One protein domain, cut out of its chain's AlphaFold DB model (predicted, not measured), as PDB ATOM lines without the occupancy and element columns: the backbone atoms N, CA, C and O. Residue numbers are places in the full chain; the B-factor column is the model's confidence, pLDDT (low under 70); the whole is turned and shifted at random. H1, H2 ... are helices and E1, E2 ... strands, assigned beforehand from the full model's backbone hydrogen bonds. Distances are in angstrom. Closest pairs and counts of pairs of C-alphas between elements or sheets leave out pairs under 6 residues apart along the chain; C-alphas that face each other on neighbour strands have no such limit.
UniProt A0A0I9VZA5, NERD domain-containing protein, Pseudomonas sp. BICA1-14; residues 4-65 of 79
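This is residues 4 to 65 of the 79 residues of the protein "NERD domain-containing protein" of Pseudomonas sp. BICA1-14 (UniProt A0A0I9VZA5). One helix, H1, covers one face of a small sheet of three antiparallel strands and runs along them, while the other face bears no named helix. The first printed residues, 4 and 5, pair beside the edge strand E1, and the link of residues 38 to 49 makes a long loop between E1 and E2. The printed part has 62 residues, with one named helix and three named strands in the order H1, E1, E2, E3; the sheet's order is E1, E2, E3, antiparallel throughout. The class is mixed, helices and strands, with under half of the residues in named elements. The whole is compact, with a radius of gyration of the C-alphas of 11.2 A, and rounded, spanning 28 by 27 by 20 A.

Start at C-alpha 4, at (35.389, 1.762, 37.390); residues 4 to 15 hold no named element. Find C-alpha 16 at (50.700, -2.461, 30.180); from there H1, residues 16 to 28, runs 18.3 A to C-alpha 28. Next comes E1, residues 33 to 37, 12.8 A long. Further on, E2 takes residues 50 to 54 and measures 13.2 A. Last is E3, residues 60 to 62, 6.5 A long, ending at C-alpha 62 at (43.698, -9.057, 41.969).

Look first at the sheet, a meander, in which each strand is the antiparallel neighbour of the one before. E1 and E2 form a hairpin at 162 degrees between directions; find N 36 and O 51 within hydrogen-bond range at 2.8 A, and N 34 and O 53 at 2.9 A. E2 and E3 form a second hairpin, at 163 degrees, with N 52 and O 60 at 2.8 A. E1 and E3 are the edge strands and stay apart. At the beginning of the printed part, residues 4 to 5 make a short parallel pairing with residues 35 to 36 of E1. H1 is on the sheet at a height of 10.3 A, over E1 and E2; on the local plane its line and that of E2 stand at 5 degrees, along the strands. The closest C-alphas of H1 and E1 are those of Leu 25 and Cys 35, 7.5 A apart. H1 and E2 are near each other, with 5 pairs of C-alphas within 10 A. In H1 every O i to N i+4 pair is within hydrogen-bond range.

The two C-alphas farthest apart are those of Lys 27 and Pro 43, at 31.5 A. The printed part has no cut. The link from E1 to E2, 12 residues, is long; those from H1 to E1 and from E2 to E3 are tight. The mean pLDDT of the printed part is 94.7, and no printed residue is under 70.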
ATOM      1  N   PHE A   4      34.066   1.532  36.815       97.00
ATOM      2  CA  PHE A   4      35.389   1.762  37.390       97.00
ATOM      3  C   PHE A   4      35.372   2.889  38.425       97.00
ATOM      4  O   PHE A   4      34.699   3.904  38.228       97.00
ATOM      5  N   PHE A   5      36.131   2.711  39.508       94.56
ATOM      6  CA  PHE A   5      36.432   3.767  40.474       94.56
ATOM      7  C   PHE A   5      37.956   3.841  40.730       94.56
ATOM      8  O   PHE A   5      38.537   2.838  41.144       94.56
ATOM      9  N   PRO A   6      38.620   4.986  40.465       94.75
ATOM     10  CA  PRO A   6      38.114   6.112  39.667       94.75
ATOM     11  C   PRO A   6      37.718   5.655  38.250       94.75
ATOM     12  O   PRO A   6      37.984   4.516  37.875       94.75
ATOM     13  N   VAL A   7      37.055   6.507  37.456       95.62
ATOM     14  CA  VAL A   7      36.693   6.134  36.071       95.62
ATOM     15  C   VAL A   7      37.940   5.677  35.309       95.62
ATOM     16  O   VAL A   7      39.012   6.247  35.494       95.62
ATOM     17  N   ARG A   8      37.829   4.658  34.443       95.19
ATOM     18  CA  ARG A   8      39.006   3.966  33.880       95.19
ATOM     19  C   ARG A   8      39.997   4.894  33.167       95.19
ATOM     20  O   ARG A   8      41.195   4.637  33.191       95.19
ATOM     21  N   SER A   9      39.520   5.978  32.553       93.56
ATOM     22  CA  SER A   9      40.361   6.997  31.906       93.56
ATOM     23  C   SER A   9      41.248   7.794  32.874       93.56
ATOM     24  O   SER A   9      42.200   8.425  32.429       93.56
ATOM     25  N   GLN A  10      40.941   7.772  34.171       94.56
ATOM     26  CA  GLN A  10      41.700   8.410  35.250       94.56
ATOM     27  C   GLN A  10      42.561   7.416  36.038       94.56
ATOM     28  O   GLN A  10      43.360   7.839  36.873       94.56
ATOM     29  N   CYS A  11      42.416   6.109  35.801       94.19
ATOM     30  CA  CYS A  11      43.265   5.113  36.438       94.19
ATOM     31  C   CYS A  11      44.706   5.237  35.932       94.19
ATOM     32  O   CYS A  11      44.954   5.330  34.727       94.19
ATOM     33  N   GLN A  12      45.652   5.190  36.866       92.12
ATOM     34  CA  GLN A  12      47.069   5.037  36.564       92.12
ATOM     35  C   GLN A  12      47.397   3.544  36.554       92.12
ATOM     36  O   GLN A  12      46.949   2.811  37.432       92.12
ATOM     37  N   PHE A  13      48.133   3.106  35.535       94.00
ATOM     38  CA  PHE A  13      48.578   1.723  35.389       94.00
ATOM     39  C   PHE A  13      50.095   1.723  35.281       94.00
ATOM     40  O   PHE A  13      50.643   2.353  34.369       94.00
ATOM     41  N   ASP A  14      50.754   0.999  36.176       91.06
ATOM     42  CA  ASP A  14      52.209   0.911  36.236       91.06
ATOM     43  C   ASP A  14      52.739   0.015  35.117       91.06
ATOM     44  O   ASP A  14      53.827   0.237  34.573       91.06
ATOM     45  N   ARG A  15      51.952  -0.997  34.724       91.44
ATOM     46  CA  ARG A  15      52.303  -1.916  33.636       91.44
ATOM     47  C   ARG A  15      51.239  -1.986  32.541       91.44
ATOM     48  O   ARG A  15      50.038  -1.943  32.806       91.44
ATOM     49  N   PRO A  16      51.643  -2.227  31.274       93.94
ATOM     50  CA  PRO A  16      50.700  -2.461  30.180       93.94
ATOM     51  C   PRO A  16      49.717  -3.614  30.438       93.94
ATOM     52  O   PRO A  16      48.601  -3.587  29.917       93.94
ATOM     53  N   GLY A  17      50.130  -4.622  31.214       94.75
ATOM     54  CA  GLY A  17      49.282  -5.735  31.641       94.75
ATOM     55  C   GLY A  17      48.064  -5.292  32.449       94.75
ATOM     56  O   GLY A  17      46.958  -5.731  32.140       94.75
ATOM     57  N   GLU A  18      48.229  -4.372  33.399       96.38
ATOM     58  CA  GLU A  18      47.127  -3.833  34.211       96.38
ATOM     59  C   GLU A  18      46.118  -3.087  33.342       96.38
ATOM     60  O   GLU A  18      44.920  -3.346  33.427       96.38
ATOM     61  N   ARG A  19      46.589  -2.242  32.414       96.06
ATOM     62  CA  ARG A  19      45.711  -1.549  31.458       96.06
ATOM     63  C   ARG A  19      44.893  -2.538  30.623       96.06
ATOM     64  O   ARG A  19      43.678  -2.398  30.498       96.06
ATOM     65  N   ARG A  20      45.553  -3.565  30.074       96.38
ATOM     66  CA  ARG A  20      44.904  -4.633  29.293       96.38
ATOM     67  C   ARG A  20      43.915  -5.455  30.121       96.38
ATOM     68  O   ARG A  20      42.969  -6.004  29.552       96.38
ATOM     69  N   PHE A  21      44.158  -5.600  31.419       96.88
ATOM     70  CA  PHE A  21      43.259  -6.285  32.337       96.88
ATOM     71  C   PHE A  21      42.043  -5.411  32.662       96.88
ATOM     72  O   PHE A  21      40.916  -5.872  32.507       96.88
ATOM     73  N   ALA A  22      42.247  -4.127  32.965       97.06
ATOM     74  CA  ALA A  22      41.175  -3.162  33.202       97.06
ATOM     75  C   ALA A  22      40.207  -3.052  32.011       97.06
ATOM     76  O   ALA A  22      38.991  -3.071  32.190       97.06
ATOM     77  N   GLU A  23      40.731  -3.004  30.783       96.62
ATOM     78  CA  GLU A  23      39.916  -3.010  29.559       96.62
ATOM     79  C   GLU A  23      39.059  -4.276  29.421       96.62
ATOM     80  O   GLU A  23      37.939  -4.211  28.913       96.62
ATOM     81  N   ARG A  24      39.574  -5.436  29.853       96.75
ATOM     82  CA  ARG A  24      38.820  -6.697  29.847       96.75
ATOM     83  C   ARG A  24      37.741  -6.698  30.918       96.75
ATOM     84  O   ARG A  24      36.624  -7.083  30.604       96.75
ATOM     85  N   LEU A  25      38.045  -6.241  32.133       97.12
ATOM     86  CA  LEU A  25      37.050  -6.117  33.199       97.12
ATOM     87  C   LEU A  25      35.885  -5.218  32.760       97.12
ATOM     88  O   LEU A  25      34.737  -5.631  32.857       97.12
ATOM     89  N   GLU A  26      36.167  -4.041  32.193       96.12
ATOM     90  CA  GLU A  26      35.131  -3.108  31.716       96.12
ATOM     91  C   GLU A  26      34.232  -3.742  30.643       96.12
ATOM     92  O   GLU A  26      33.009  -3.608  30.692       96.12
ATOM     93  N   LYS A  27      34.831  -4.445  29.672       96.06
ATOM     94  CA  LYS A  27      34.110  -5.005  28.518       96.06
ATOM     95  C   LYS A  27      33.386  -6.315  28.809       96.06
ATOM     96  O   LYS A  27      32.358  -6.559  28.184       96.06
ATOM     97  N   LEU A  28      33.947  -7.170  29.663       96.56
ATOM     98  CA  LEU A  28      33.479  -8.548  29.846       96.56
ATOM     99  C   LEU A  28      32.569  -8.724  31.059       96.56
ATOM    100  O   LEU A  28      31.789  -9.667  31.070       96.56
ATOM    101  N   LEU A  29      32.668  -7.848  32.060       95.81
ATOM    102  CA  LEU A  29      31.786  -7.886  33.221       95.81
ATOM    103  C   LEU A  29      30.527  -7.041  32.993       95.81
ATOM    104  O   LEU A  29      30.527  -6.022  32.281       95.81
ATOM    105  N   GLU A  30      29.447  -7.471  33.633       94.81
ATOM    106  CA  GLU A  30      28.167  -6.779  33.655       94.81
ATOM    107  C   GLU A  30      28.251  -5.444  34.425       94.81
ATOM    108  O   GLU A  30      29.245  -5.116  35.071       94.81
ATOM    109  N   ASP A  31      27.235  -4.597  34.285       94.25
ATOM    110  CA  ASP A  31      27.200  -3.241  34.852       94.25
ATOM    111  C   ASP A  31      26.953  -3.178  36.371       94.25
ATOM    112  O   ASP A  31      27.111  -2.114  36.980       94.25
ATOM    113  N   ASP A  32      26.637  -4.312  36.991       94.31
ATOM    114  CA  ASP A  32      26.518  -4.498  38.439       94.31
ATOM    115  C   ASP A  32      27.854  -4.828  39.132       94.31
ATOM    116  O   ASP A  32      27.909  -4.940  40.364       94.31
ATOM    117  N   TYR A  33      28.945  -4.911  38.365       96.69
ATOM    118  CA  TYR A  33      30.305  -4.994  38.881       96.69
ATOM    119  C   TYR A  33      30.932  -3.612  39.093       96.69
ATOM    120  O   TYR A  33      30.899  -2.738  38.223       96.69
ATOM    121  N   LEU A  34      31.588  -3.452  40.244       96.88
ATOM    122  CA  LEU A  34      32.450  -2.319  40.568       96.88
ATOM    123  C   LEU A  34      33.913  -2.775  40.583       96.88
ATOM    124  O   LEU A  34      34.302  -3.608  41.398       96.88
ATOM    125  N   CYS A  35      34.727  -2.203  39.703       97.31
ATOM    126  CA  CYS A  35      36.169  -2.405  39.630       97.31
ATOM    127  C   CYS A  35      36.882  -1.193  40.239       97.31
ATOM    128  O   CYS A  35      36.918  -0.115  39.645       97.31
ATOM    129  N   TRP A  36      37.453  -1.360  41.426       96.12
ATOM    130  CA  TRP A  36      38.206  -0.321  42.117       96.12
ATOM    131  C   TRP A  36      39.704  -0.537  41.905       96.12
ATOM    132  O   TRP A  36      40.253  -1.547  42.342       96.12
ATOM    133  N   SER A  37      40.355   0.386  41.201       96.06
ATOM    134  CA  SER A  37      41.794   0.317  40.931       96.06
ATOM    135  C   SER A  37      42.597   0.974  42.050       96.06
ATOM    136  O   SER A  37      42.197   2.033  42.539       96.06
ATOM    137  N   ASN A  38      43.721   0.355  42.431       93.19
ATOM    138  CA  ASN A  38      44.667   0.876  43.423       93.19
ATOM    139  C   ASN A  38      43.981   1.310  44.739       93.19
ATOM    140  O   ASN A  38      44.193   2.404  45.268       93.19
ATOM    141  N   ALA A  39      43.069   0.467  45.229       91.56
ATOM    142  CA  ALA A  39      42.266   0.733  46.417       91.56
ATOM    143  C   ALA A  39      42.984   0.235  47.677       91.56
ATOM    144  O   ALA A  39      43.445  -0.903  47.673       91.56
ATOM    145  N   PRO A  40      43.026   0.994  48.786       93.19
ATOM    146  CA  PRO A  40      43.553   0.472  50.041       93.19
ATOM    147  C   PRO A  40      42.634  -0.625  50.597       93.19
ATOM    148  O   PRO A  40      41.439  -0.415  50.804       93.19
ATOM    149  N   VAL A  41      43.206  -1.791  50.891       91.94
ATOM    150  CA  VAL A  41      42.512  -2.952  51.450       91.94
ATOM    151  C   VAL A  41      43.111  -3.339  52.800       91.94
ATOM    152  O   VAL A  41      44.322  -3.534  52.953       91.94
ATOM    153  N   GLY A  42      42.222  -3.520  53.776       90.69
ATOM    154  CA  GLY A  42      42.538  -4.033  55.106       90.69
ATOM    155  C   GLY A  42      43.249  -3.033  56.031       90.69
ATOM    156  O   GLY A  42      43.555  -1.909  55.635       90.69
ATOM    157  N   PRO A  43      43.544  -3.441  57.281       92.12
ATOM    158  CA  PRO A  43      44.083  -2.551  58.319       92.12
ATOM    159  C   PRO A  43      45.461  -1.961  58.000       92.12
ATOM    160  O   PRO A  43      45.827  -0.919  58.529       92.12
ATOM    161  N   MET A  44      46.230  -2.635  57.143       94.25
ATOM    162  CA  MET A  44      47.561  -2.194  56.719       94.25
ATOM    163  C   MET A  44      47.536  -1.339  55.447       94.25
ATOM    164  O   MET A  44      48.606  -1.032  54.935       94.25
ATOM    165  N   ALA A  45      46.350  -1.007  54.919       91.12
ATOM    166  CA  ALA A  45      46.182  -0.277  53.665       91.12
ATOM    167  C   ALA A  45      47.066  -0.851  52.543       91.12
ATOM    168  O   ALA A  45      47.905  -0.160  51.976       91.12
ATOM    169  N   ARG A  46      46.923  -2.149  52.249       93.56
ATOM    170  CA  ARG A  46      47.612  -2.736  51.092       93.56
ATOM    171  C   ARG A  46      46.916  -2.272  49.824       93.56
ATOM    172  O   ARG A  46      45.694  -2.237  49.800       93.56
ATOM    173  N   TYR A  47      47.683  -1.967  48.792       94.62
ATOM    174  CA  TYR A  47      47.180  -1.424  47.535       94.62
ATOM    175  C   TYR A  47      47.318  -2.468  46.419       94.62
ATOM    176  O   TYR A  47      48.313  -2.448  45.701       94.62
ATOM    177  N   PRO A  48      46.394  -3.442  46.316       95.31
ATOM    178  CA  PRO A  48      46.332  -4.331  45.163       95.31
ATOM    179  C   PRO A  48      45.941  -3.560  43.898       95.31
ATOM    180  O   PRO A  48      45.261  -2.530  43.966       95.31
ATOM    181  N   ASP A  49      46.281  -4.120  42.738       96.62
ATOM    182  CA  ASP A  49      45.988  -3.496  41.444       96.62
ATOM    183  C   ASP A  49      44.480  -3.282  41.232       96.62
ATOM    184  O   ASP A  49      44.050  -2.204  40.801       96.62
ATOM    185  N   PHE A  50      43.659  -4.290  41.568       97.00
ATOM    186  CA  PHE A  50      42.201  -4.214  41.433       97.00
ATOM    187  C   PHE A  50      41.455  -4.905  42.576       97.00
ATOM    188  O   PHE A  50      41.767  -6.029  42.967       97.00
ATOM    189  N   VAL A  51      40.370  -4.277  43.021       97.00
ATOM    190  CA  VAL A  51      39.312  -4.899  43.819       97.00
ATOM    191  C   VAL A  51      38.046  -4.940  42.971       97.00
ATOM    192  O   VAL A  51      37.510  -3.903  42.588       97.00
ATOM    193  N   VAL A  52      37.566  -6.137  42.653       96.94
ATOM    194  CA  VAL A  52      36.354  -6.353  41.853       96.94
ATOM    195  C   VAL A  52      35.235  -6.799  42.780       96.94
ATOM    196  O   VAL A  52      35.358  -7.811  43.462       96.94
ATOM    197  N   MET A  53      34.144  -6.045  42.818       96.50
ATOM    198  CA  MET A  53      33.036  -6.247  43.747       96.50
ATOM    199  C   MET A  53      31.729  -6.408  42.985       96.50
ATOM    200  O   MET A  53      31.502  -5.729  41.987       96.50
ATOM    201  N   HIS A  54      30.853  -7.266  43.493       95.38
ATOM    202  CA  HIS A  54      29.512  -7.455  42.962       95.38
ATOM    203  C   HIS A  54      28.531  -7.637  44.119       95.38
ATOM    204  O   HIS A  54      28.757  -8.450  45.008       95.38
ATOM    205  N   SER A  55      27.419  -6.904  44.102       88.25
ATOM    206  CA  SER A  55      26.502  -6.772  45.250       88.25
ATOM    207  C   SER A  55      25.908  -8.092  45.766       88.25
ATOM    208  O   SER A  55      25.626  -8.215  46.955       88.25
ATOM    209  N   ARG A  56      25.722  -9.088  44.888       92.94
ATOM    210  CA  ARG A  56      25.152 -10.412  45.227       92.94
ATOM    211  C   ARG A  56      26.171 -11.558  45.204       92.94
ATOM    212  O   ARG A  56      25.780 -12.717  45.294       92.94
ATOM    213  N   ARG A  57      27.454 -11.256  44.995       90.25
ATOM    214  CA  ARG A  57      28.552 -12.237  44.911       90.25
ATOM    215  C   ARG A  57      29.675 -11.791  45.853       90.25
ATOM    216  O   ARG A  57      29.581 -10.751  46.494       90.25
ATOM    217  N   SER A  58      30.730 -12.586  45.963       91.75
ATOM    218  CA  SER A  58      31.923 -12.196  46.712       91.75
ATOM    219  C   SER A  58      32.763 -11.173  45.945       91.75
ATOM    220  O   SER A  58      32.774 -11.154  44.712       91.75
ATOM    221  N   SER A  59      33.526 -10.375  46.689       93.62
ATOM    222  CA  SER A  59      34.580  -9.526  46.137       93.62
ATOM    223  C   SER A  59      35.843 -10.338  45.844       93.62
ATOM    224  O   SER A  59      36.147 -11.304  46.542       93.62
ATOM    225  N   LEU A  60      36.597  -9.916  44.834       95.38
ATOM    226  CA  LEU A  60      37.880 -10.486  44.439       95.38
ATOM    227  C   LEU A  60      38.956  -9.403  44.487       95.38
ATOM    228  O   LEU A  60      38.712  -8.259  44.107       95.38
ATOM    229  N   VAL A  61      40.150  -9.777  44.938       95.75
ATOM    230  CA  VAL A  61      41.330  -8.908  44.961       95.75
ATOM    231  C   VAL A  61      42.344  -9.475  43.978       95.75
ATOM    232  O   VAL A  61      42.697 -10.649  44.076       95.75
ATOM    233  N   PHE A  62      42.786  -8.655  43.031       95.88
ATOM    234  CA  PHE A  62      43.698  -9.057  41.969       95.88
ATOM    235  C   PHE A  62      45.014  -8.296  42.046       95.88
ATOM    236  O   PHE A  62      45.033  -7.074  42.175       95.88
ATOM    237  N   GLU A  63      46.085  -9.059  41.867       96.06
ATOM    238  CA  GLU A  63      47.430  -8.584  41.583       96.06
ATOM    239  C   GLU A  63      47.794  -9.054  40.167       96.06
ATOM    240  O   GLU A  63      47.749 -10.250  39.862       96.06
ATOM    241  N   VAL A  64      48.134  -8.129  39.281       95.25
ATOM    242  CA  VAL A  64      48.404  -8.376  37.869       95.25
ATOM    243  C   VAL A  64      49.905  -8.491  37.646       95.25
ATOM    244  O   VAL A  64      50.681  -7.562  37.860       95.25
ATOM    245  N   LYS A  65      50.342  -9.642  37.132       91.44
ATOM    246  CA  LYS A  65      51.727  -9.846  36.698       91.44
ATOM    247  C   LYS A  65      51.786  -9.954  35.176       91.44
ATOM    248  O   LYS A  65      51.217 -10.860  34.581       91.44
TER     249      LYS A  65